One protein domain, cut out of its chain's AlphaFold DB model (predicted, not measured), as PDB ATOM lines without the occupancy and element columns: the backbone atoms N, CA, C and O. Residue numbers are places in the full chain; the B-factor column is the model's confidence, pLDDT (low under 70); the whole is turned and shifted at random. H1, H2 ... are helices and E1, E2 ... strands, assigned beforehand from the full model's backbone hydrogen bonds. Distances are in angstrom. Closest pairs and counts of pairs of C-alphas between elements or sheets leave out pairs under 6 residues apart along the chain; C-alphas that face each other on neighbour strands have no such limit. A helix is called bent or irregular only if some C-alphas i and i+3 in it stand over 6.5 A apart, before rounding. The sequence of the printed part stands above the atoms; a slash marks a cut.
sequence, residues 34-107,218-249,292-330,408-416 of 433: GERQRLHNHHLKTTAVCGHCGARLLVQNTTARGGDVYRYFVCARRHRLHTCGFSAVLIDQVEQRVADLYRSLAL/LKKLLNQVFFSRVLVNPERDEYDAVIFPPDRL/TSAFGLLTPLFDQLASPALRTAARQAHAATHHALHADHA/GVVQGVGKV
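What this domain is: This is residues 34 to 107, 218 to 249, 292 to 330 and 408 to 416 of the 433 residues of the protein "Zn_ribbon_recom domain-containing protein" of Actinomyces oris (UniProt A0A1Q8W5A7). A small three-stranded sheet, E1, E4 and E5, is covered on one face by H3, with H4 on the same face beside the strands, and the hairpin E2 and E3 begins next to E1, with H2 following E3. H5 and H6 make a helical arm away from this body, in which residues 292 to 300 and 306 to 330 stand free. The printed part has 154 residues, with six named helices and five named strands in the order H1 E1 E2 E3 H2 H3 H4 E4 H5 H6 E5. The class is mixed, helices and strands; the sheet E1 E4 E5 is mixed and E2 E3 antiparallel. The whole is only just loose, close to compact, with a radius of gyration of the C-alphas of 18.1 A and spans of 50 by 48 by 41 A.

How they stand to each other: In the larger sheet, inner strand E4, residues 227 to 232, is parallel to edge strand E1, residues 48 to 50, with N 49 and O 230 2.8 A apart. E4 is antiparallel to edge strand E5, residues 410 to 414, with N 231 and O 411 2.8 A apart. H3, residues 91 to 104, makes two layers with this sheet, a helix on one face: it is over E4 and E5, slantwise to the strands, at a height over the sheet of 8.9 A. The closest C-alphas of H3 and E5 are those of Arg 97 and Val 410, 6.0 A. H4, residues 218 to 226, is on the same face, only just over none of the strands, with 2 of its C-alphas falling on E4. H1, residues 43 to 46, only grazes the sheet and touches H4, His 43 to Lys 220, 4.8 A between C-alphas. E2, residues 57 to 63, and E3, residues 69 to 75, form a hairpin, with N 60 and O 72 2.9 A apart. The closest C-alphas of E1 and E2 are those of Val 49 and Leu 57, 5.5 A. For H2, residues 76 to 81, and E2 they are those of Ala 76 and Leu 57, 5.6 A. H5, residues 293 to 305, is close to but not clearly touching H4, Leu 305 to Leu 218, 7.7 A between C-alphas. H6, residues 308 to 330, is apart from H3 and H4. Every O i to N i+4 pair is within hydrogen-bond range in H2, H3, H4 and H6, 6 of 9 are in H5, and H1 is too short for one.

Where its parts are: H1 begins at C-alpha 43 (130.460, 158.394, 166.440), and E5 ends at C-alpha 414 (133.575, 175.598, 164.080). H6 measures 32.1 A, H3 20.5 A, E2 19.4 A, E3 19.2 A and H5 19.1 A. H1 and H5 are only just irregular: C-alphas 43 and 46 are 7.0 A apart, and C-alphas 297 and 300 6.8 A.

The domain as a whole: The C-alphas farthest apart, those of Arg 65 and Thr 292, are 54.6 A apart. Three cuts leave gaps of 20.3 A between C-alphas 107 and 218, 31.2 A between 249 and 292, and 32.1 A between 330 and 408. Of the links that are printed whole, none is long. Mean pLDDT of the printed part is 74.1; 49 residues are under 70, among them 292 to 306 and 317 to 330.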
ATOM      1  N   GLY A  34     138.892 161.475 175.865       53.53
ATOM      2  CA  GLY A  34     138.034 161.019 176.965       53.53
ATOM      3  C   GLY A  34     137.062 159.882 176.638       53.53
ATOM      4  O   GLY A  34     136.270 159.491 177.498       53.53
ATOM      5  N   GLU A  35     137.108 159.305 175.437       57.00
ATOM      6  CA  GLU A  35     136.259 158.162 175.095       57.00
ATOM      7  C   GLU A  35     136.877 156.844 175.584       57.00
ATOM      8  O   GLU A  35     137.761 156.268 174.953       57.00
ATOM      9  N   ARG A  36     136.358 156.319 176.699       59.19
ATOM     10  CA  ARG A  36     136.535 154.903 177.046       59.19
ATOM     11  C   ARG A  36     135.520 154.085 176.251       59.19
ATOM     12  O   ARG A  36     134.317 154.302 176.409       59.19
ATOM     13  N   GLN A  37     135.996 153.155 175.423       56.66
ATOM     14  CA  GLN A  37     135.122 152.218 174.718       56.66
ATOM     15  C   GLN A  37     134.345 151.389 175.752       56.66
ATOM     16  O   GLN A  37     134.931 150.650 176.541       56.66
ATOM     17  N   ARG A  38     133.022 151.557 175.784       61.25
ATOM     18  CA  ARG A  38     132.084 150.734 176.562       61.25
ATOM     19  C   ARG A  38     130.991 150.217 175.620       61.25
ATOM     20  O   ARG A  38     130.922 150.657 174.478       61.25
ATOM     21  N   LEU A  39     130.154 149.304 176.118       60.06
ATOM     22  CA  LEU A  39     129.142 148.513 175.393       60.06
ATOM     23  C   LEU A  39     128.257 149.285 174.380       60.06
ATOM     24  O   LEU A  39     127.750 148.684 173.439       60.06
ATOM     25  N   HIS A  40     128.073 150.601 174.543       70.81
ATOM     26  CA  HIS A  40     127.234 151.439 173.676       70.81
ATOM     27  C   HIS A  40     128.018 152.664 173.171       70.81
ATOM     28  O   HIS A  40     128.035 153.721 173.806       70.81
ATOM     29  N   ASN A  41     128.701 152.513 172.030       74.62
ATOM     30  CA  ASN A  41     129.460 153.587 171.377       74.62
ATOM     31  C   ASN A  41     128.667 154.225 170.230       74.62
ATOM     32  O   ASN A  41     127.845 153.569 169.590       74.62
ATOM     33  N   HIS A  42     128.938 155.508 169.985       86.56
ATOM     34  CA  HIS A  42     128.358 156.284 168.892       86.56
ATOM     35  C   HIS A  42     129.379 157.296 168.362       86.56
ATOM     36  O   HIS A  42     130.097 157.897 169.164       86.56
ATOM     37  N   HIS A  43     129.441 157.524 167.046       85.62
ATOM     38  CA  HIS A  43     130.460 158.394 166.440       85.62
ATOM     39  C   HIS A  43     130.336 159.868 166.882       85.62
ATOM     40  O   HIS A  43     131.344 160.556 167.030       85.62
ATOM     41  N   LEU A  44     129.118 160.331 167.192       87.50
ATOM     42  CA  LEU A  44     128.858 161.682 167.715       87.50
ATOM     43  C   LEU A  44     129.217 161.883 169.195       87.50
ATOM     44  O   LEU A  44     129.316 163.022 169.638       87.50
ATOM     45  N   LYS A  45     129.457 160.826 169.979       82.50
ATOM     46  CA  LYS A  45     129.666 160.939 171.437       82.50
ATOM     47  C   LYS A  45     130.889 161.788 171.823       82.50
ATOM     48  O   LYS A  45     130.902 162.402 172.889       82.50
ATOM     49  N   THR A  46     131.909 161.867 170.962       73.81
ATOM     50  CA  THR A  46     133.088 162.722 171.203       73.81
ATOM     51  C   THR A  46     132.884 164.187 170.873       73.81
ATOM     52  O   THR A  46     133.661 165.010 171.356       73.81
ATOM     53  N   THR A  47     131.887 164.519 170.061       82.94
ATOM     54  CA  THR A  47     131.743 165.866 169.496       82.94
ATOM     55  C   THR A  47     130.465 166.540 169.989       82.94
ATOM     56  O   THR A  47     130.478 167.738 170.260       82.94
ATOM     57  N   ALA A  48     129.394 165.772 170.192       88.25
ATOM     58  CA  ALA A  48     128.119 166.262 170.690       88.25
ATOM     59  C   ALA A  48     128.155 166.545 172.202       88.25
ATOM     60  O   ALA A  48     128.601 165.722 173.012       88.25
ATOM     61  N   VAL A  49     127.660 167.718 172.587       89.69
ATOM     62  CA  VAL A  49     127.547 168.180 173.974       89.69
ATOM     63  C   VAL A  49     126.172 168.799 174.218       89.69
ATOM     64  O   VAL A  49     125.462 169.180 173.290       89.69
ATOM     65  N   CYS A  50     125.783 168.885 175.485       88.19
ATOM     66  CA  CYS A  50     124.534 169.510 175.894       88.19
ATOM     67  C   CYS A  50     124.583 171.026 175.655       88.19
ATOM     68  O   CYS A  50     125.488 171.690 176.160       88.19
ATOM     69  N   GLY A  51     123.589 171.564 174.948       85.44
ATOM     70  CA  GLY A  51     123.455 172.993 174.674       85.44
ATOM     71  C   GLY A  51     123.149 173.850 175.908       85.44
ATOM     72  O   GLY A  51     123.639 174.963 175.989       85.44
ATOM     73  N   HIS A  52     122.448 173.315 176.916       84.31
ATOM     74  CA  HIS A  52     122.121 174.063 178.143       84.31
ATOM     75  C   HIS A  52     123.301 174.198 179.117       84.31
ATOM     76  O   HIS A  52     123.509 175.235 179.733       84.31
ATOM     77  N   CYS A  53     124.069 173.122 179.334       82.69
ATOM     78  CA  CYS A  53     125.072 173.090 180.409       82.69
ATOM     79  C   CYS A  53     126.492 172.736 179.951       82.69
ATOM     80  O   CYS A  53     127.370 172.565 180.799       82.69
ATOM     81  N   GLY A  54     126.710 172.516 178.651       83.38
ATOM     82  CA  GLY A  54     128.014 172.181 178.065       83.38
ATOM     83  C   GLY A  54     128.560 170.794 178.427       83.38
ATOM     84  O   GLY A  54     129.657 170.429 178.004       83.38
ATOM     85  N   ALA A  55     127.826 169.997 179.211       85.44
ATOM     86  CA  ALA A  55     128.269 168.670 179.632       85.44
ATOM     87  C   ALA A  55     128.200 167.656 178.478       85.44
ATOM     88  O   ALA A  55     127.447 167.816 177.519       85.44
ATOM     89  N   ARG A  56     128.960 166.563 178.597       87.81
ATOM     90  CA  ARG A  56     128.938 165.459 177.627       87.81
ATOM     91  C   ARG A  56     127.572 164.770 177.582       87.81
ATOM     92  O   ARG A  56     126.889 164.658 178.604       87.81
ATOM     93  N   LEU A  57     127.217 164.260 176.406       88.50
ATOM     94  CA  LEU A  57     126.039 163.418 176.215       88.50
ATOM     95  C   LEU A  57     126.403 161.937 176.395       88.50
ATOM     96  O   LEU A  57     127.470 161.476 175.984       88.50
ATOM     97  N   LEU A  58     125.513 161.199 177.045       88.12
ATOM     98  CA  LEU A  58     125.564 159.754 177.229       88.12
ATOM     99  C   LEU A  58     124.608 159.096 176.237       88.12
ATOM    100  O   LEU A  58     123.571 159.669 175.911       88.12
ATOM    101  N   VAL A  59     124.956 157.895 175.783       89.31
ATOM    102  CA  VAL A  59     124.084 157.065 174.946       89.31
ATOM    103  C   VAL A  59     123.321 156.117 175.856       89.31
ATOM    104  O   VAL A  59     123.942 155.357 176.601       89.31
ATOM    105  N   GLN A  60     121.996 156.161 175.780       88.44
ATOM    106  CA  GLN A  60     121.107 155.233 176.465       88.44
ATOM    107  C   GLN A  60     120.293 154.463 175.430       88.44
ATOM    108  O   GLN A  60     119.715 155.060 174.522       88.44
ATOM    109  N   ASN A  61     120.263 153.142 175.574       88.88
ATOM    110  CA  ASN A  61     119.476 152.262 174.724       88.88
ATOM    111  C   ASN A  61     118.213 151.845 175.482       88.88
ATOM    112  O   ASN A  61     118.302 151.411 176.630       88.88
ATOM    113  N   THR A  62     117.065 151.940 174.823       85.31
ATOM    114  CA  THR A  62     115.771 151.493 175.339       85.31
ATOM    115  C   THR A  62     115.202 150.464 174.376       85.31
ATOM    116  O   THR A  62     115.040 150.744 173.193       85.31
ATOM    117  N   THR A  63     114.902 149.270 174.876       87.50
ATOM    118  CA  THR A  63     114.252 148.204 174.104       87.50
ATOM    119  C   THR A  63     112.738 148.351 174.186       87.50
ATOM    120  O   THR A  63     112.176 148.351 175.283       87.50
ATOM    121  N   ALA A  64     112.073 148.453 173.041       84.62
ATOM    122  CA  ALA A  64     110.624 148.375 172.954       84.62
ATOM    123  C   ALA A  64     110.129 146.932 173.133       84.62
ATOM    124  O   ALA A  64     110.881 145.966 173.006       84.62
ATOM    125  N   ARG A  65     108.823 146.784 173.391       79.62
ATOM    126  CA  ARG A  65     108.172 145.472 173.565       79.62
ATOM    127  C   ARG A  65     108.281 144.566 172.330       79.62
ATOM    128  O   ARG A  65     108.194 143.356 172.482       79.62
ATOM    129  N   GLY A  66     108.489 145.144 171.143       80.38
ATOM    130  CA  GLY A  66     108.702 144.423 169.881       80.38
ATOM    131  C   GLY A  66     110.148 143.982 169.617       80.38
ATOM    132  O   GLY A  66     110.396 143.344 168.603       80.38
ATOM    133  N   GLY A  67     111.098 144.298 170.507       81.94
ATOM    134  CA  GLY A  67     112.521 143.974 170.337       81.94
ATOM    135  C   GLY A  67     113.364 145.086 169.704       81.94
ATOM    136  O   GLY A  67     114.591 145.010 169.755       81.94
ATOM    137  N   ASP A  68     112.740 146.146 169.183       84.69
ATOM    138  CA  ASP A  68     113.450 147.288 168.599       84.69
ATOM    139  C   ASP A  68     114.203 148.102 169.660       84.69
ATOM    140  O   ASP A  68     113.683 148.388 170.743       84.69
ATOM    141  N   VAL A  69     115.443 148.493 169.350       86.25
ATOM    142  CA  VAL A  69     116.310 149.271 170.245       86.25
ATOM    143  C   VAL A  69     116.338 150.731 169.801       86.25
ATOM    144  O   VAL A  69     116.961 151.068 168.799       86.25
ATOM    145  N   TYR A  70     115.757 151.615 170.608       86.06
ATOM    146  CA  TYR A  70     115.843 153.061 170.420       86.06
ATOM    147  C   TYR A  70     117.024 153.633 171.192       86.06
ATOM    148  O   TYR A  70     117.224 153.331 172.372       86.06
ATOM    149  N   ARG A  71     117.815 154.476 170.530       91.00
ATOM    150  CA  ARG A  71     119.018 155.072 171.112       91.00
ATOM    151  C   ARG A  71     118.784 156.558 171.338       91.00
ATOM    152  O   ARG A  71     118.390 157.280 170.424       91.00
ATOM    153  N   TYR A  72     119.066 157.013 172.552       90.94
ATOM    154  CA  TYR A  72     118.871 158.396 172.969       90.94
ATOM    155  C   TYR A  72     120.172 159.014 173.465       90.94
ATOM    156  O   TYR A  72     120.974 158.357 174.138       90.94
ATOM    157  N   PHE A  73     120.345 160.305 173.190       91.50
ATOM    158  CA  PHE A  73     121.297 161.143 173.899       91.50
ATOM    159  C   PHE A  73     120.670 161.708 175.169       91.50
ATOM    160  O   PHE A  73     119.609 162.331 175.138       91.50
ATOM    161  N   VAL A  74     121.372 161.534 176.288       90.19
ATOM    162  CA  VAL A  74     120.989 162.051 177.607       90.19
ATOM    163  C   VAL A  74     122.138 162.874 178.178       90.19
ATOM    164  O   VAL A  74     123.298 162.471 178.125       90.19
ATOM    165  N   CYS A  75     121.843 164.037 178.755       89.50
ATOM    166  CA  CYS A  75     122.868 164.870 179.380       89.50
ATOM    167  C   CYS A  75     123.472 164.186 180.618       89.50
ATOM    168  O   CYS A  75     122.754 163.823 181.553       89.50
ATOM    169  N   ALA A  76     124.806 164.075 180.676       87.94
ATOM    170  CA  ALA A  76     125.499 163.460 181.810       87.94
ATOM    171  C   ALA A  76     125.245 164.196 183.136       87.94
ATOM    172  O   ALA A  76     125.138 163.562 184.187       87.94
ATOM    173  N   ARG A  77     125.131 165.531 183.099       86.06
ATOM    174  CA  ARG A  77     124.842 166.344 184.288       86.06
ATOM    175  C   ARG A  77     123.414 166.131 184.777       86.06
ATOM    176  O   ARG A  77     123.220 165.973 185.977       86.06
ATOM    177  N   ARG A  78     122.439 166.051 183.865       87.25
ATOM    178  CA  ARG A  78     121.054 165.701 184.209       87.25
ATOM    179  C   ARG A  78     120.976 164.308 184.831       87.25
ATOM    180  O   ARG A  78     120.335 164.151 185.855       87.25
ATOM    181  N   HIS A  79     121.671 163.327 184.259       85.81
ATOM    182  CA  HIS A  79     121.647 161.950 184.755       85.81
ATOM    183  C   HIS A  79     122.300 161.786 186.141       85.81
ATOM    184  O   HIS A  79     121.907 160.910 186.900       85.81
ATOM    185  N   ARG A  80     123.345 162.559 186.464       85.31
ATOM    186  CA  ARG A  80     124.075 162.407 187.739       85.31
ATOM    187  C   ARG A  80     123.613 163.359 188.833       85.31
ATOM    188  O   ARG A  80     123.617 162.983 189.994       85.31
ATOM    189  N   LEU A  81     123.319 164.603 188.463       84.88
ATOM    190  CA  LEU A  81     123.068 165.700 189.397       84.88
ATOM    191  C   LEU A  81     121.655 166.275 189.263       84.88
ATOM    192  O   LEU A  81     121.308 167.141 190.049       84.88
ATOM    193  N   HIS A  82     120.875 165.883 188.250       84.50
ATOM    194  CA  HIS A  82     119.519 166.393 187.985       84.50
ATOM    195  C   HIS A  82     119.396 167.932 187.869       84.50
ATOM    196  O   HIS A  82     118.298 168.469 187.857       84.50
ATOM    197  N   THR A  83     120.513 168.649 187.688       85.12
ATOM    198  CA  THR A  83     120.593 170.128 187.639       85.12
ATOM    199  C   THR A  83     120.495 170.717 186.226       85.12
ATOM    200  O   THR A  83     120.899 171.852 185.999       85.12
ATOM    201  N   CYS A  84     120.040 169.947 185.237       84.12
ATOM    202  CA  CYS A  84     119.978 170.387 183.841       84.12
ATOM    203  C   CYS A  84     118.637 169.988 183.216       84.12
ATOM    204  O   CYS A  84     118.259 168.818 183.288       84.12
ATOM    205  N   GLY A  85     117.962 170.946 182.573       84.75
ATOM    206  CA  GLY A  85     116.655 170.773 181.924       84.75
ATOM    207  C   GLY A  85     116.683 170.076 180.559       84.75
ATOM    208  O   GLY A  85     115.648 169.969 179.915       84.75
ATOM    209  N   PHE A  86     117.841 169.587 180.103       86.62
ATOM    210  CA  PHE A  86     117.991 168.970 178.780       86.62
ATOM    211  C   PHE A  86     117.083 167.747 178.597       86.62
ATOM    212  O   PHE A  86     117.285 166.726 179.263       86.62
ATOM    213  N   SER A  87     116.146 167.810 177.653       87.31
ATOM    214  CA  SER A  87     115.305 166.679 177.237       87.31
ATOM    215  C   SER A  87     116.085 165.644 176.429       87.31
ATOM    216  O   SER A  87     116.959 165.997 175.642       87.31
ATOM    217  N   ALA A  88     115.787 164.359 176.639       88.62
ATOM    218  CA  ALA A  88     116.433 163.283 175.890       88.62
ATOM    219  C   ALA A  88     116.031 163.353 174.409       88.62
ATOM    220  O   ALA A  88     114.861 163.563 174.097       88.62
ATOM    221  N   VAL A  89     116.998 163.158 173.511       89.88
ATOM    222  CA  VAL A  89     116.789 163.268 172.056       89.88
ATOM    223  C   VAL A  89     117.170 161.964 171.374       89.88
ATOM    224  O   VAL A  89     118.171 161.346 171.739       89.88
ATOM    225  N   LEU A  90     116.381 161.554 170.380       91.06
ATOM    226  CA  LEU A  90     116.685 160.418 169.509       91.06
ATOM    227  C   LEU A  90     117.987 160.664 168.746       91.06
ATOM    228  O   LEU A  90     118.161 161.719 168.133       91.06
ATOM    229  N   ILE A  91     118.891 159.685 168.771       90.81
ATOM    230  CA  ILE A  91     120.192 159.807 168.108       90.81
ATOM    231  C   ILE A  91     120.020 160.052 166.609       90.81
ATOM    232  O   ILE A  91     120.652 160.968 166.094       90.81
ATOM    233  N   ASP A  92     119.105 159.343 165.952       88.69
ATOM    234  CA  ASP A  92     118.855 159.461 164.510       88.69
ATOM    235  C   ASP A  92     118.465 160.893 164.100       88.69
ATOM    236  O   ASP A  92     118.889 161.391 163.058       88.69
ATOM    237  N   GLN A  93     117.718 161.610 164.952       88.62
ATOM    238  CA  GLN A  93     117.397 163.020 164.705       88.62
ATOM    239  C   GLN A  93     118.648 163.894 164.792       88.62
ATOM    240  O   GLN A  93     118.841 164.785 163.971       88.62
ATOM    241  N   VAL A  94     119.513 163.651 165.780       88.94
ATOM    242  CA  VAL A  94     120.772 164.393 165.914       88.94
ATOM    243  C   VAL A  94     121.694 164.092 164.731       88.94
ATOM    244  O   VAL A  94     122.305 165.014 164.208       88.94
ATOM    245  N   GLU A  95     121.764 162.846 164.265       90.62
ATOM    246  CA  GLU A  95     122.551 162.472 163.084       90.62
ATOM    247  C   GLU A  95     122.097 163.201 161.822       90.62
ATOM    248  O   GLU A  95     122.930 163.781 161.126       90.62
ATOM    249  N   GLN A  96     120.788 163.217 161.550       88.25
ATOM    250  CA  GLN A  96     120.229 163.935 160.403       88.25
ATOM    251  C   GLN A  96     120.583 165.420 160.453       88.25
ATOM    252  O   GLN A  96     121.019 165.993 159.461       88.25
ATOM    253  N   ARG A  97     120.486 166.032 161.633       87.88
ATOM    254  CA  ARG A  97     120.800 167.452 161.814       87.88
ATOM    255  C   ARG A  97     122.282 167.761 161.705       87.88
ATOM    256  O   ARG A  97     122.644 168.804 161.176       87.88
ATOM    257  N   VAL A  98     123.150 166.865 162.171       87.94
ATOM    258  CA  VAL A  98     124.591 167.002 161.933       87.94
ATOM    259  C   VAL A  98     124.893 166.866 160.445       87.94
ATOM    260  O   VAL A  98     125.691 167.642 159.934       87.94
ATOM    261  N   ALA A  99     124.238 165.949 159.729       87.69
ATOM    262  CA  ALA A  99     124.364 165.882 158.277       87.69
ATOM    263  C   ALA A  99     123.890 167.190 157.617       87.69
ATOM    264  O   ALA A  99     124.598 167.723 156.769       87.69
ATOM    265  N   ASP A 100     122.778 167.780 158.054       85.50
ATOM    266  CA  ASP A 100     122.318 169.077 157.541       85.50
ATOM    267  C   ASP A 100     123.355 170.198 157.766       85.50
ATOM    268  O   ASP A 100     123.579 170.997 156.858       85.50
ATOM    269  N   LEU A 101     124.074 170.216 158.899       85.00
ATOM    270  CA  LEU A 101     125.189 171.158 159.120       85.00
ATOM    271  C   LEU A 101     126.322 170.988 158.097       85.00
ATOM    272  O   LEU A 101     126.989 171.954 157.739       85.00
ATOM    273  N   TYR A 102     126.557 169.775 157.593       84.31
ATOM    274  CA  TYR A 102     127.525 169.575 156.513       84.31
ATOM    275  C   TYR A 102     127.041 170.119 155.163       84.31
ATOM    276  O   TYR A 102     127.878 170.338 154.289       84.31
ATOM    277  N   ARG A 103     125.735 170.372 154.973       82.75
ATOM    278  CA  ARG A 103     125.235 171.072 153.774       82.75
ATOM    279  C   ARG A 103     125.598 172.547 153.803       82.75
ATOM    280  O   ARG A 103     126.029 173.062 152.783       82.75
ATOM    281  N   SER A 104     125.485 173.199 154.961       79.38
ATOM    282  CA  SER A 104     125.858 174.614 155.107       79.38
ATOM    283  C   SER A 104     127.369 174.853 155.050       79.38
ATOM    284  O   SER A 104     127.799 175.985 154.885       79.38
ATOM    285  N   LEU A 105     128.180 173.802 155.205       76.38
ATOM    286  CA  LEU A 105     129.639 173.866 155.068       76.38
ATOM    287  C   LEU A 105     130.135 173.631 153.634       76.38
ATOM    288  O   LEU A 105     131.333 173.764 153.389       76.38
ATOM    289  N   ALA A 106     129.264 173.216 152.709       73.25
ATOM    290  CA  ALA A 106     129.669 172.976 151.331       73.25
ATOM    291  C   ALA A 106     130.010 174.311 150.655       73.25
ATOM    292  O   ALA A 106     129.200 175.236 150.646       73.25
ATOM    293  N   LEU A 107     131.218 174.404 150.100       72.69
ATOM    294  CA  LEU A 107     131.632 175.554 149.300       72.69
ATOM    295  C   LEU A 107     131.019 175.446 147.905       72.69
ATOM    296  O   LEU A 107     130.909 174.345 147.358       72.69
ATOM    297  N   LEU A 218     134.988 157.280 160.287       79.00
ATOM    298  CA  LEU A 218     135.334 158.396 159.425       79.00
ATOM    299  C   LEU A 218     134.429 159.604 159.689       79.00
ATOM    300  O   LEU A 218     134.931 160.720 159.799       79.00
ATOM    301  N   LYS A 219     133.128 159.385 159.939       85.44
ATOM    302  CA  LYS A 219     132.211 160.424 160.452       85.44
ATOM    303  C   LYS A 219     132.737 161.036 161.747       85.44
ATOM    304  O   LYS A 219     132.776 162.254 161.895       85.44
ATOM    305  N   LYS A 220     133.196 160.200 162.684       83.62
ATOM    306  CA  LYS A 220     133.812 160.654 163.940       83.62
ATOM    307  C   LYS A 220     135.007 161.573 163.687       83.62
ATOM    308  O   LYS A 220     135.116 162.606 164.344       83.62
ATOM    309  N   LEU A 221     135.880 161.205 162.753       77.00
ATOM    310  CA  LEU A 221     137.047 162.005 162.400       77.00
ATOM    311  C   LEU A 221     136.644 163.334 161.755       77.00
ATOM    312  O   LEU A 221     137.087 164.383 162.213       77.00
ATOM    313  N   LEU A 222     135.756 163.302 160.758       79.88
ATOM    314  CA  LEU A 222     135.225 164.497 160.099       79.88
ATOM    315  C   LEU A 222     134.639 165.474 161.123       79.88
ATOM    316  O   LEU A 222     134.987 166.653 161.125       79.88
ATOM    317  N   ASN A 223     133.835 164.972 162.062       84.38
ATOM    318  CA  ASN A 223     133.254 165.795 163.119       84.38
ATOM    319  C   ASN A 223     134.325 166.450 164.006       84.38
ATOM    320  O   ASN A 223     134.125 167.559 164.483       84.38
ATOM    321  N   GLN A 224     135.448 165.772 164.259       78.00
ATOM    322  CA  GLN A 224     136.557 166.318 165.048       78.00
ATOM    323  C   GLN A 224     137.402 167.327 164.270       78.00
ATOM    324  O   GLN A 224     138.040 168.170 164.897       78.00
ATOM    325  N   VAL A 225     137.460 167.234 162.942       76.56
ATOM    326  CA  VAL A 225     138.213 168.171 162.100       76.56
ATOM    327  C   VAL A 225     137.432 169.471 161.924       76.56
ATOM    328  O   VAL A 225     137.976 170.539 162.188       76.56
ATOM    329  N   PHE A 226     136.157 169.382 161.544       76.75
ATOM    330  CA  PHE A 226     135.348 170.559 161.217       76.75
ATOM    331  C   PHE A 226     134.781 171.269 162.450       76.75
ATOM    332  O   PHE A 226     134.703 172.500 162.476       76.75
ATOM    333  N   PHE A 227     134.437 170.519 163.500       80.31
ATOM    334  CA  PHE A 227     133.789 171.077 164.681       80.31
ATOM    335  C   PHE A 227     134.657 170.950 165.932       80.31
ATOM    336  O   PHE A 227     135.261 169.918 166.229       80.31
ATOM    337  N   SER A 228     134.667 172.021 166.719       78.06
ATOM    338  CA  SER A 228     135.168 172.015 168.090       78.06
ATOM    339  C   SER A 228     134.214 171.209 168.963       78.06
ATOM    340  O   SER A 228     134.626 170.304 169.692       78.06
ATOM    341  N   ARG A 229     132.921 171.544 168.872       82.75
ATOM    342  CA  ARG A 229     131.809 170.897 169.569       82.75
ATOM    343  C   ARG A 229     130.538 171.045 168.742       82.75
ATOM    344  O   ARG A 229     130.402 171.981 167.962       82.75
ATOM    345  N   VAL A 230     129.601 170.135 168.955       86.75
ATOM    346  CA  VAL A 230     128.260 170.168 168.373       86.75
ATOM    347  C   VAL A 230     127.267 170.289 169.527       86.75
ATOM    348  O   VAL A 230     127.165 169.383 170.354       86.75
ATOM    349  N   LEU A 231     126.585 171.425 169.640       88.06
ATOM    350  CA  LEU A 231     125.604 171.677 170.694       88.06
ATOM    351  C   LEU A 231     124.273 171.034 170.313       88.06
ATOM    352  O   LEU A 231     123.741 171.317 169.244       88.06
ATOM    353  N   VAL A 232     123.725 170.199 171.192       86.81
ATOM    354  CA  VAL A 232     122.384 169.621 171.037       86.81
ATOM    355  C   VAL A 232     121.415 170.365 171.946       86.81
ATOM    356  O   VAL A 232     121.673 170.478 173.146       86.81
ATOM    357  N   ASN A 233     120.307 170.834 171.374       86.06
ATOM    358  CA  ASN A 233     119.303 171.708 171.981       86.06
ATOM    359  C   ASN A 233     119.943 172.884 172.739       86.06
ATOM    360  O   ASN A 233     119.870 172.924 173.968       86.06
ATOM    361  N   PRO A 234     120.653 173.790 172.043       82.88
ATOM    362  CA  PRO A 234     121.085 175.037 172.660       82.88
ATOM    363  C   PRO A 234     119.887 175.886 173.085       82.88
ATOM    364  O   PRO A 234     118.849 175.878 172.422       82.88
ATOM    365  N   GLU A 235     120.057 176.633 174.174       79.25
ATOM    366  CA  GLU A 235     119.160 177.743 174.490       79.25
ATOM    367  C   GLU A 235     119.401 178.863 173.481       79.25
ATOM    368  O   GLU A 235     120.525 179.047 173.005       79.25
ATOM    369  N   ARG A 236     118.338 179.579 173.130       78.75
ATOM    370  CA  ARG A 236     118.398 180.740 172.246       78.75
ATOM    371  C   ARG A 236     117.928 181.967 173.008       78.75
ATOM    372  O   ARG A 236     117.071 181.837 173.883       78.75
ATOM    373  N   ASP A 237     118.537 183.110 172.729       77.69
ATOM    374  CA  ASP A 237     118.143 184.384 173.319       77.69
ATOM    375  C   ASP A 237     116.946 185.014 172.580       77.69
ATOM    376  O   ASP A 237     116.370 184.426 171.663       77.69
ATOM    377  N   GLU A 238     116.548 186.212 173.011       76.31
ATOM    378  CA  GLU A 238     115.432 186.978 172.438       76.31
ATOM    379  C   GLU A 238     115.646 187.349 170.957       76.31
ATOM    380  O   GLU A 238     114.679 187.604 170.242       76.31
ATOM    381  N   TYR A 239     116.893 187.311 170.478       70.88
ATOM    382  CA  TYR A 239     117.280 187.589 169.094       70.88
ATOM    383  C   TYR A 239     117.548 186.303 168.290       70.88
ATOM    384  O   TYR A 239     118.179 186.352 167.236       70.88
ATOM    385  N   ASP A 240     117.080 185.151 168.787       71.88
ATOM    386  CA  ASP A 240     117.289 183.807 168.229       71.88
ATOM    387  C   ASP A 240     118.768 183.369 168.141       71.88
ATOM    388  O   ASP A 240     119.096 182.340 167.537       71.88
ATOM    389  N   ALA A 241     119.684 184.087 168.796       71.19
ATOM    390  CA  ALA A 241     121.092 183.732 168.838       71.19
ATOM    391  C   ALA A 241     121.343 182.612 169.855       71.19
ATOM    392  O   ALA A 241     120.743 182.535 170.929       71.19
ATOM    393  N   VAL A 242     122.256 181.702 169.511       74.75
ATOM    394  CA  VAL A 242     122.590 180.549 170.353       74.75
ATOM    395  C   VAL A 242     123.358 180.995 171.596       74.75
ATOM    396  O   VAL A 242     124.470 181.517 171.505       74.75
ATOM    397  N   ILE A 243     122.800 180.702 172.770       75.31
ATOM    398  CA  ILE A 243     123.454 180.914 174.057       75.31
ATOM    399  C   ILE A 243     124.483 179.803 174.254       75.31
ATOM    400  O   ILE A 243     124.155 178.625 174.433       75.31
ATOM    401  N   PHE A 244     125.759 180.179 174.224       72.38
ATOM    402  CA  PHE A 244     126.844 179.243 174.475       72.38
ATOM    403  C   PHE A 244     126.959 178.953 175.976       72.38
ATOM    404  O   PHE A 244     127.131 179.880 176.771       72.38
ATOM    405  N   PRO A 245     126.917 177.676 176.397       67.50
ATOM    406  CA  PRO A 245     127.115 177.342 177.795       67.50
ATOM    407  C   PRO A 245     128.543 177.724 178.218       67.50
ATOM    408  O   PRO A 245     129.481 177.518 177.440       67.50
ATOM    409  N   PRO A 246     128.745 178.236 179.446       59.66
ATOM    410  CA  PRO A 246     130.068 178.634 179.915       59.66
ATOM    411  C   PRO A 246     131.027 177.444 179.824       59.66
ATOM    412  O   PRO A 246     130.680 176.332 180.240       59.66
ATOM    413  N   ASP A 247     132.229 177.671 179.285       51.44
ATOM    414  CA  ASP A 247     133.216 176.627 178.994       51.44
ATOM    415  C   ASP A 247     133.869 176.089 180.281       51.44
ATOM    416  O   ASP A 247     135.043 176.285 180.572       51.44
ATOM    417  N   ARG A 248     133.083 175.399 181.109       48.62
ATOM    418  CA  ARG A 248     133.509 174.872 182.416       48.62
ATOM    419  C   ARG A 248     134.210 173.515 182.326       48.62
ATOM    420  O   ARG A 248     134.310 172.805 183.322       48.62
ATOM    421  N   LEU A 249     134.660 173.125 181.135       44.78
ATOM    422  CA  LEU A 249     135.461 171.915 180.925       44.78
ATOM    423  C   LEU A 249     136.941 172.226 180.645       44.78
ATOM    424  O   LEU A 249     137.710 171.287 180.446       44.78
ATOM    425  N   THR A 292     157.451 167.111 158.649       40.16
ATOM    426  CA  THR A 292     156.201 166.374 158.330       40.16
ATOM    427  C   THR A 292     155.476 165.602 159.459       40.16
ATOM    428  O   THR A 292     154.807 164.612 159.181       40.16
ATOM    429  N   SER A 293     155.550 165.987 160.735       38.41
ATOM    430  CA  SER A 293     154.957 165.182 161.817       38.41
ATOM    431  C   SER A 293     153.431 165.326 161.882       38.41
ATOM    432  O   SER A 293     152.723 164.336 162.075       38.41
ATOM    433  N   ALA A 294     152.902 166.525 161.611       32.91
ATOM    434  CA  ALA A 294     151.460 166.761 161.521       32.91
ATOM    435  C   ALA A 294     150.880 166.298 160.175       32.91
ATOM    436  O   ALA A 294     149.818 165.681 160.144       32.91
ATOM    437  N   PHE A 295     151.593 166.537 159.069       36.53
ATOM    438  CA  PHE A 295     151.147 166.099 157.745       36.53
ATOM    439  C   PHE A 295     151.157 164.574 157.622       36.53
ATOM    440  O   PHE A 295     150.154 164.024 157.196       36.53
ATOM    441  N   GLY A 296     152.191 163.871 158.104       39.34
ATOM    442  CA  GLY A 296     152.260 162.405 158.045       39.34
ATOM    443  C   GLY A 296     151.197 161.682 158.884       39.34
ATOM    444  O   GLY A 296     150.828 160.555 158.569       39.34
ATOM    445  N   LEU A 297     150.654 162.334 159.922       40.56
ATOM    446  CA  LEU A 297     149.480 161.845 160.664       40.56
ATOM    447  C   LEU A 297     148.188 161.987 159.864       40.56
ATOM    448  O   LEU A 297     147.276 161.172 159.995       40.56
ATOM    449  N   LEU A 298     148.107 163.046 159.066       44.91
ATOM    450  CA  LEU A 298     146.934 163.386 158.286       44.91
ATOM    451  C   LEU A 298     146.948 162.709 156.912       44.91
ATOM    452  O   LEU A 298     145.877 162.401 156.421       44.91
ATOM    453  N   THR A 299     148.106 162.391 156.325       53.53
ATOM    454  CA  THR A 299     148.246 161.721 155.020       53.53
ATOM    455  C   THR A 299     147.425 160.429 154.907       53.53
ATOM    456  O   THR A 299     146.548 160.391 154.048       53.53
ATOM    457  N   PRO A 300     147.564 159.412 155.787       55.50
ATOM    458  CA  PRO A 300     146.762 158.189 155.674       55.50
ATOM    459  C   PRO A 300     145.262 158.440 155.888       55.50
ATOM    460  O   PRO A 300     144.424 157.676 155.415       55.50
ATOM    461  N   LEU A 301     144.907 159.509 156.606       56.22
ATOM    462  CA  LEU A 301     143.523 159.897 156.870       56.22
ATOM    463  C   LEU A 301     142.908 160.640 155.678       56.22
ATOM    464  O   LEU A 301     141.783 160.341 155.282       56.22
ATOM    465  N   PHE A 302     143.656 161.561 155.070       58.47
ATOM    466  CA  PHE A 302     143.306 162.203 153.809       58.47
ATOM    467  C   PHE A 302     143.220 161.175 152.688       58.47
ATOM    468  O   PHE A 302     142.287 161.251 151.904       58.47
ATOM    469  N   ASP A 303     144.093 160.169 152.651       60.88
ATOM    470  CA  ASP A 303     144.025 159.090 151.663       60.88
ATOM    471  C   ASP A 303     142.753 158.245 151.815       60.88
ATOM    472  O   ASP A 303     142.130 157.875 150.819       60.88
ATOM    473  N   GLN A 304     142.309 157.978 153.049       64.31
ATOM    474  CA  GLN A 304     141.032 157.302 153.304       64.31
ATOM    475  C   GLN A 304     139.834 158.166 152.887       64.31
ATOM    476  O   GLN A 304     138.924 157.673 152.212       64.31
ATOM    477  N   LEU A 305     139.849 159.456 153.239       61.03
ATOM    478  CA  LEU A 305     138.804 160.424 152.887       61.03
ATOM    479  C   LEU A 305     138.727 160.669 151.374       61.03
ATOM    480  O   LEU A 305     137.644 160.676 150.795       61.03
ATOM    481  N   ALA A 306     139.871 160.822 150.712       63.97
ATOM    482  CA  ALA A 306     139.992 161.048 149.276       63.97
ATOM    483  C   ALA A 306     139.998 159.740 148.466       63.97
ATOM    484  O   ALA A 306     140.176 159.766 147.237       63.97
ATOM    485  N   SER A 307     139.789 158.590 149.115       71.94
ATOM    486  CA  SER A 307     139.851 157.293 148.449       71.94
ATOM    487  C   SER A 307     138.844 157.220 147.288       71.94
ATOM    488  O   SER A 307     137.699 157.674 147.409       71.94
ATOM    489  N   PRO A 308     139.231 156.657 146.126       69.19
ATOM    490  CA  PRO A 308     138.317 156.494 144.996       69.19
ATOM    491  C   PRO A 308     137.092 155.649 145.354       69.19
ATOM    492  O   PRO A 308     136.000 155.924 144.864       69.19
ATOM    493  N   ALA A 309     137.256 154.656 146.234       70.19
ATOM    494  CA  ALA A 309     136.175 153.794 146.699       70.19
ATOM    495  C   ALA A 309     135.104 154.586 147.462       70.19
ATOM    496  O   ALA A 309     133.926 154.487 147.126       70.19
ATOM    497  N   LEU A 310     135.507 155.432 148.420       73.06
ATOM    498  CA  LEU A 310     134.565 156.266 149.166       73.06
ATOM    499  C   LEU A 310     133.883 157.294 148.258       73.06
ATOM    500  O   LEU A 310     132.672 157.477 148.342       73.06
ATOM    501  N   ARG A 311     134.629 157.913 147.334       70.56
ATOM    502  CA  ARG A 311     134.055 158.846 146.349       70.56
ATOM    503  C   ARG A 311     133.064 158.163 145.411       70.56
ATOM    504  O   ARG A 311     132.026 158.734 145.092       70.56
ATOM    505  N   THR A 312     133.358 156.940 144.983       72.56
ATOM    506  CA  THR A 312     132.458 156.154 144.130       72.56
ATOM    507  C   THR A 312     131.199 155.766 144.898       72.56
ATOM    508  O   THR A 312     130.104 155.968 144.384       72.56
ATOM    509  N   ALA A 313     131.340 155.320 146.149       74.75
ATOM    510  CA  ALA A 313     130.210 155.021 147.022       74.75
ATOM    511  C   ALA A 313     129.337 156.262 147.275       74.75
ATOM    512  O   ALA A 313     128.116 156.183 147.167       74.75
ATOM    513  N   ALA A 314     129.942 157.428 147.525       72.50
ATOM    514  CA  ALA A 314     129.214 158.683 147.707       72.50
ATOM    515  C   ALA A 314     128.457 159.106 146.433       72.50
ATOM    516  O   ALA A 314     127.291 159.499 146.504       72.50
ATOM    517  N   ARG A 315     129.078 158.963 145.252       72.75
ATOM    518  CA  ARG A 315     128.434 159.232 143.952       72.75
ATOM    519  C   ARG A 315     127.284 158.266 143.663       72.75
ATOM    520  O   ARG A 315     126.229 158.701 143.215       72.75
ATOM    521  N   GLN A 316     127.467 156.978 143.941       75.19
ATOM    522  CA  GLN A 316     126.439 155.950 143.755       75.19
ATOM    523  C   GLN A 316     125.256 156.150 144.706       75.19
ATOM    524  O   GLN A 316     124.110 156.090 144.270       75.19
ATOM    525  N   ALA A 317     125.516 156.465 145.978       67.44
ATOM    526  CA  ALA A 317     124.474 156.799 146.948       67.44
ATOM    527  C   ALA A 317     123.668 158.035 146.517       67.44
ATOM    528  O   ALA A 317     122.449 158.082 146.692       67.44
ATOM    529  N   HIS A 318     124.321 159.020 145.892       64.38
ATOM    530  CA  HIS A 318     123.616 160.162 145.328       64.38
ATOM    531  C   HIS A 318     122.780 159.805 144.096       64.38
ATOM    532  O   HIS A 318     121.630 160.216 144.005       64.38
ATOM    533  N   ALA A 319     123.327 159.028 143.160       66.81
ATOM    534  CA  ALA A 319     122.559 158.573 142.006       66.81
ATOM    535  C   ALA A 319     121.313 157.795 142.457       66.81
ATOM    536  O   ALA A 319     120.222 158.054 141.962       66.81
ATOM    537  N   ALA A 320     121.448 156.921 143.459       65.38
ATOM    538  CA  ALA A 320     120.333 156.164 144.022       65.38
ATOM    539  C   ALA A 320     119.280 157.058 144.700       65.38
ATOM    540  O   ALA A 320     118.089 156.880 144.466       65.38
ATOM    541  N   THR A 321     119.697 158.048 145.496       60.34
ATOM    542  CA  THR A 321     118.765 158.993 146.144       60.34
ATOM    543  C   THR A 321     118.084 159.919 145.137       60.34
ATOM    544  O   THR A 321     116.886 160.156 145.249       60.34
ATOM    545  N   HIS A 322     118.798 160.387 144.112       60.53
ATOM    546  CA  HIS A 322     118.219 161.195 143.041       60.53
ATOM    547  C   HIS A 322     117.245 160.363 142.188       60.53
ATOM    548  O   HIS A 322     116.142 160.818 141.913       60.53
ATOM    549  N   HIS A 323     117.585 159.116 141.844       59.72
ATOM    550  CA  HIS A 323     116.661 158.203 141.163       59.72
ATOM    551  C   HIS A 323     115.412 157.893 141.997       59.72
ATOM    552  O   HIS A 323     114.327 157.862 141.425       59.72
ATOM    553  N   ALA A 324     115.534 157.713 143.316       56.88
ATOM    554  CA  ALA A 324     114.387 157.512 144.200       56.88
ATOM    555  C   ALA A 324     113.471 158.749 144.239       56.88
ATOM    556  O   ALA A 324     112.270 158.624 144.040       56.88
ATOM    557  N   LEU A 325     114.041 159.953 144.371       52.12
ATOM    558  CA  LEU A 325     113.274 161.204 144.361       52.12
ATOM    559  C   LEU A 325     112.598 161.475 143.006       52.12
ATOM    560  O   LEU A 325     111.456 161.919 142.977       52.12
ATOM    561  N   HIS A 326     113.264 161.182 141.882       59.00
ATOM    562  CA  HIS A 326     112.664 161.297 140.542       59.00
ATOM    563  C   HIS A 326     111.616 160.214 140.270       59.00
ATOM    564  O   HIS A 326     110.640 160.488 139.577       59.00
ATOM    565  N   ALA A 327     111.770 159.008 140.825       55.31
ATOM    566  CA  ALA A 327     110.758 157.954 140.748       55.31
ATOM    567  C   ALA A 327     109.504 158.313 141.561       55.31
ATOM    568  O   ALA A 327     108.398 158.165 141.045       55.31
ATOM    569  N   ASP A 328     109.669 158.869 142.765       52.22
ATOM    570  CA  ASP A 328     108.565 159.360 143.596       52.22
ATOM    571  C   ASP A 328     107.866 160.570 142.949       52.22
ATOM    572  O   ASP A 328     106.637 160.667 142.960       52.22
ATOM    573  N   HIS A 329     108.617 161.468 142.300       51.19
ATOM    574  CA  HIS A 329     108.040 162.592 141.556       51.19
ATOM    575  C   HIS A 329     107.313 162.131 140.278       51.19
ATOM    576  O   HIS A 329     106.221 162.611 139.982       51.19
ATOM    577  N   ALA A 330     107.850 161.143 139.554       49.94
ATOM    578  CA  ALA A 330     107.205 160.540 138.382       49.94
ATOM    579  C   ALA A 330     105.992 159.654 138.732       49.94
ATOM    580  O   ALA A 330     105.132 159.434 137.875       49.94
ATOM    581  N   GLY A 408     115.379 167.486 167.881       58.09
ATOM    582  CA  GLY A 408     116.806 167.709 168.111       58.09
ATOM    583  C   GLY A 408     117.272 168.919 167.307       58.09
ATOM    584  O   GLY A 408     117.326 168.848 166.084       58.09
ATOM    585  N   VAL A 409     117.546 170.044 167.964       66.75
ATOM    586  CA  VAL A 409     118.176 171.207 167.332       66.75
ATOM    587  C   VAL A 409     119.669 171.037 167.525       66.75
ATOM    588  O   VAL A 409     120.119 170.721 168.625       66.75
ATOM    589  N   VAL A 410     120.445 171.201 166.463       69.75
ATOM    590  CA  VAL A 410     121.889 170.993 166.513       69.75
ATOM    591  C   VAL A 410     122.588 172.223 165.963       69.75
ATOM    592  O   VAL A 410     122.259 172.665 164.870       69.75
ATOM    593  N   GLN A 411     123.555 172.751 166.713       74.94
ATOM    594  CA  GLN A 411     124.412 173.850 166.274       74.94
ATOM    595  C   GLN A 411     125.876 173.404 166.279       74.94
ATOM    596  O   GLN A 411     126.396 172.947 167.300       74.94
ATOM    597  N   GLY A 412     126.556 173.547 165.142       66.38
ATOM    598  CA  GLY A 412     127.992 173.304 165.031       66.38
ATOM    599  C   GLY A 412     128.799 174.507 165.514       66.38
ATOM    600  O   GLY A 412     128.536 175.636 165.109       66.38
ATOM    601  N   VAL A 413     129.803 174.269 166.357       67.25
ATOM    602  CA  VAL A 413     130.817 175.271 166.712       67.25
ATOM    603  C   VAL A 413     132.075 174.947 165.924       67.25
ATOM    604  O   VAL A 413     132.721 173.931 166.192       67.25
ATOM    605  N   GLY A 414     132.400 175.777 164.933       56.41
ATOM    606  CA  GLY A 414     133.575 175.598 164.080       56.41
ATOM    607  C   GLY A 414     134.896 175.672 164.856       56.41
ATOM    608  O   GLY A 414     134.961 176.196 165.971       56.41
ATOM    609  N   LYS A 415     135.962 175.108 164.281       50.72
ATOM    610  CA  LYS A 415     137.341 175.266 164.790       50.72
ATOM    611  C   LYS A 415     138.070 176.488 164.236       50.72
ATOM    612  O   LYS A 415     139.088 176.868 164.800       50.72
ATOM    613  N   VAL A 416     137.574 177.080 163.154       34.34
ATOM    614  CA  VAL A 416     138.227 178.179 162.437       34.34
ATOM    615  C   VAL A 416     137.323 179.402 162.516       34.34
ATOM    616  O   VAL A 416     136.245 179.380 161.937       34.34
TER     617      VAL A 416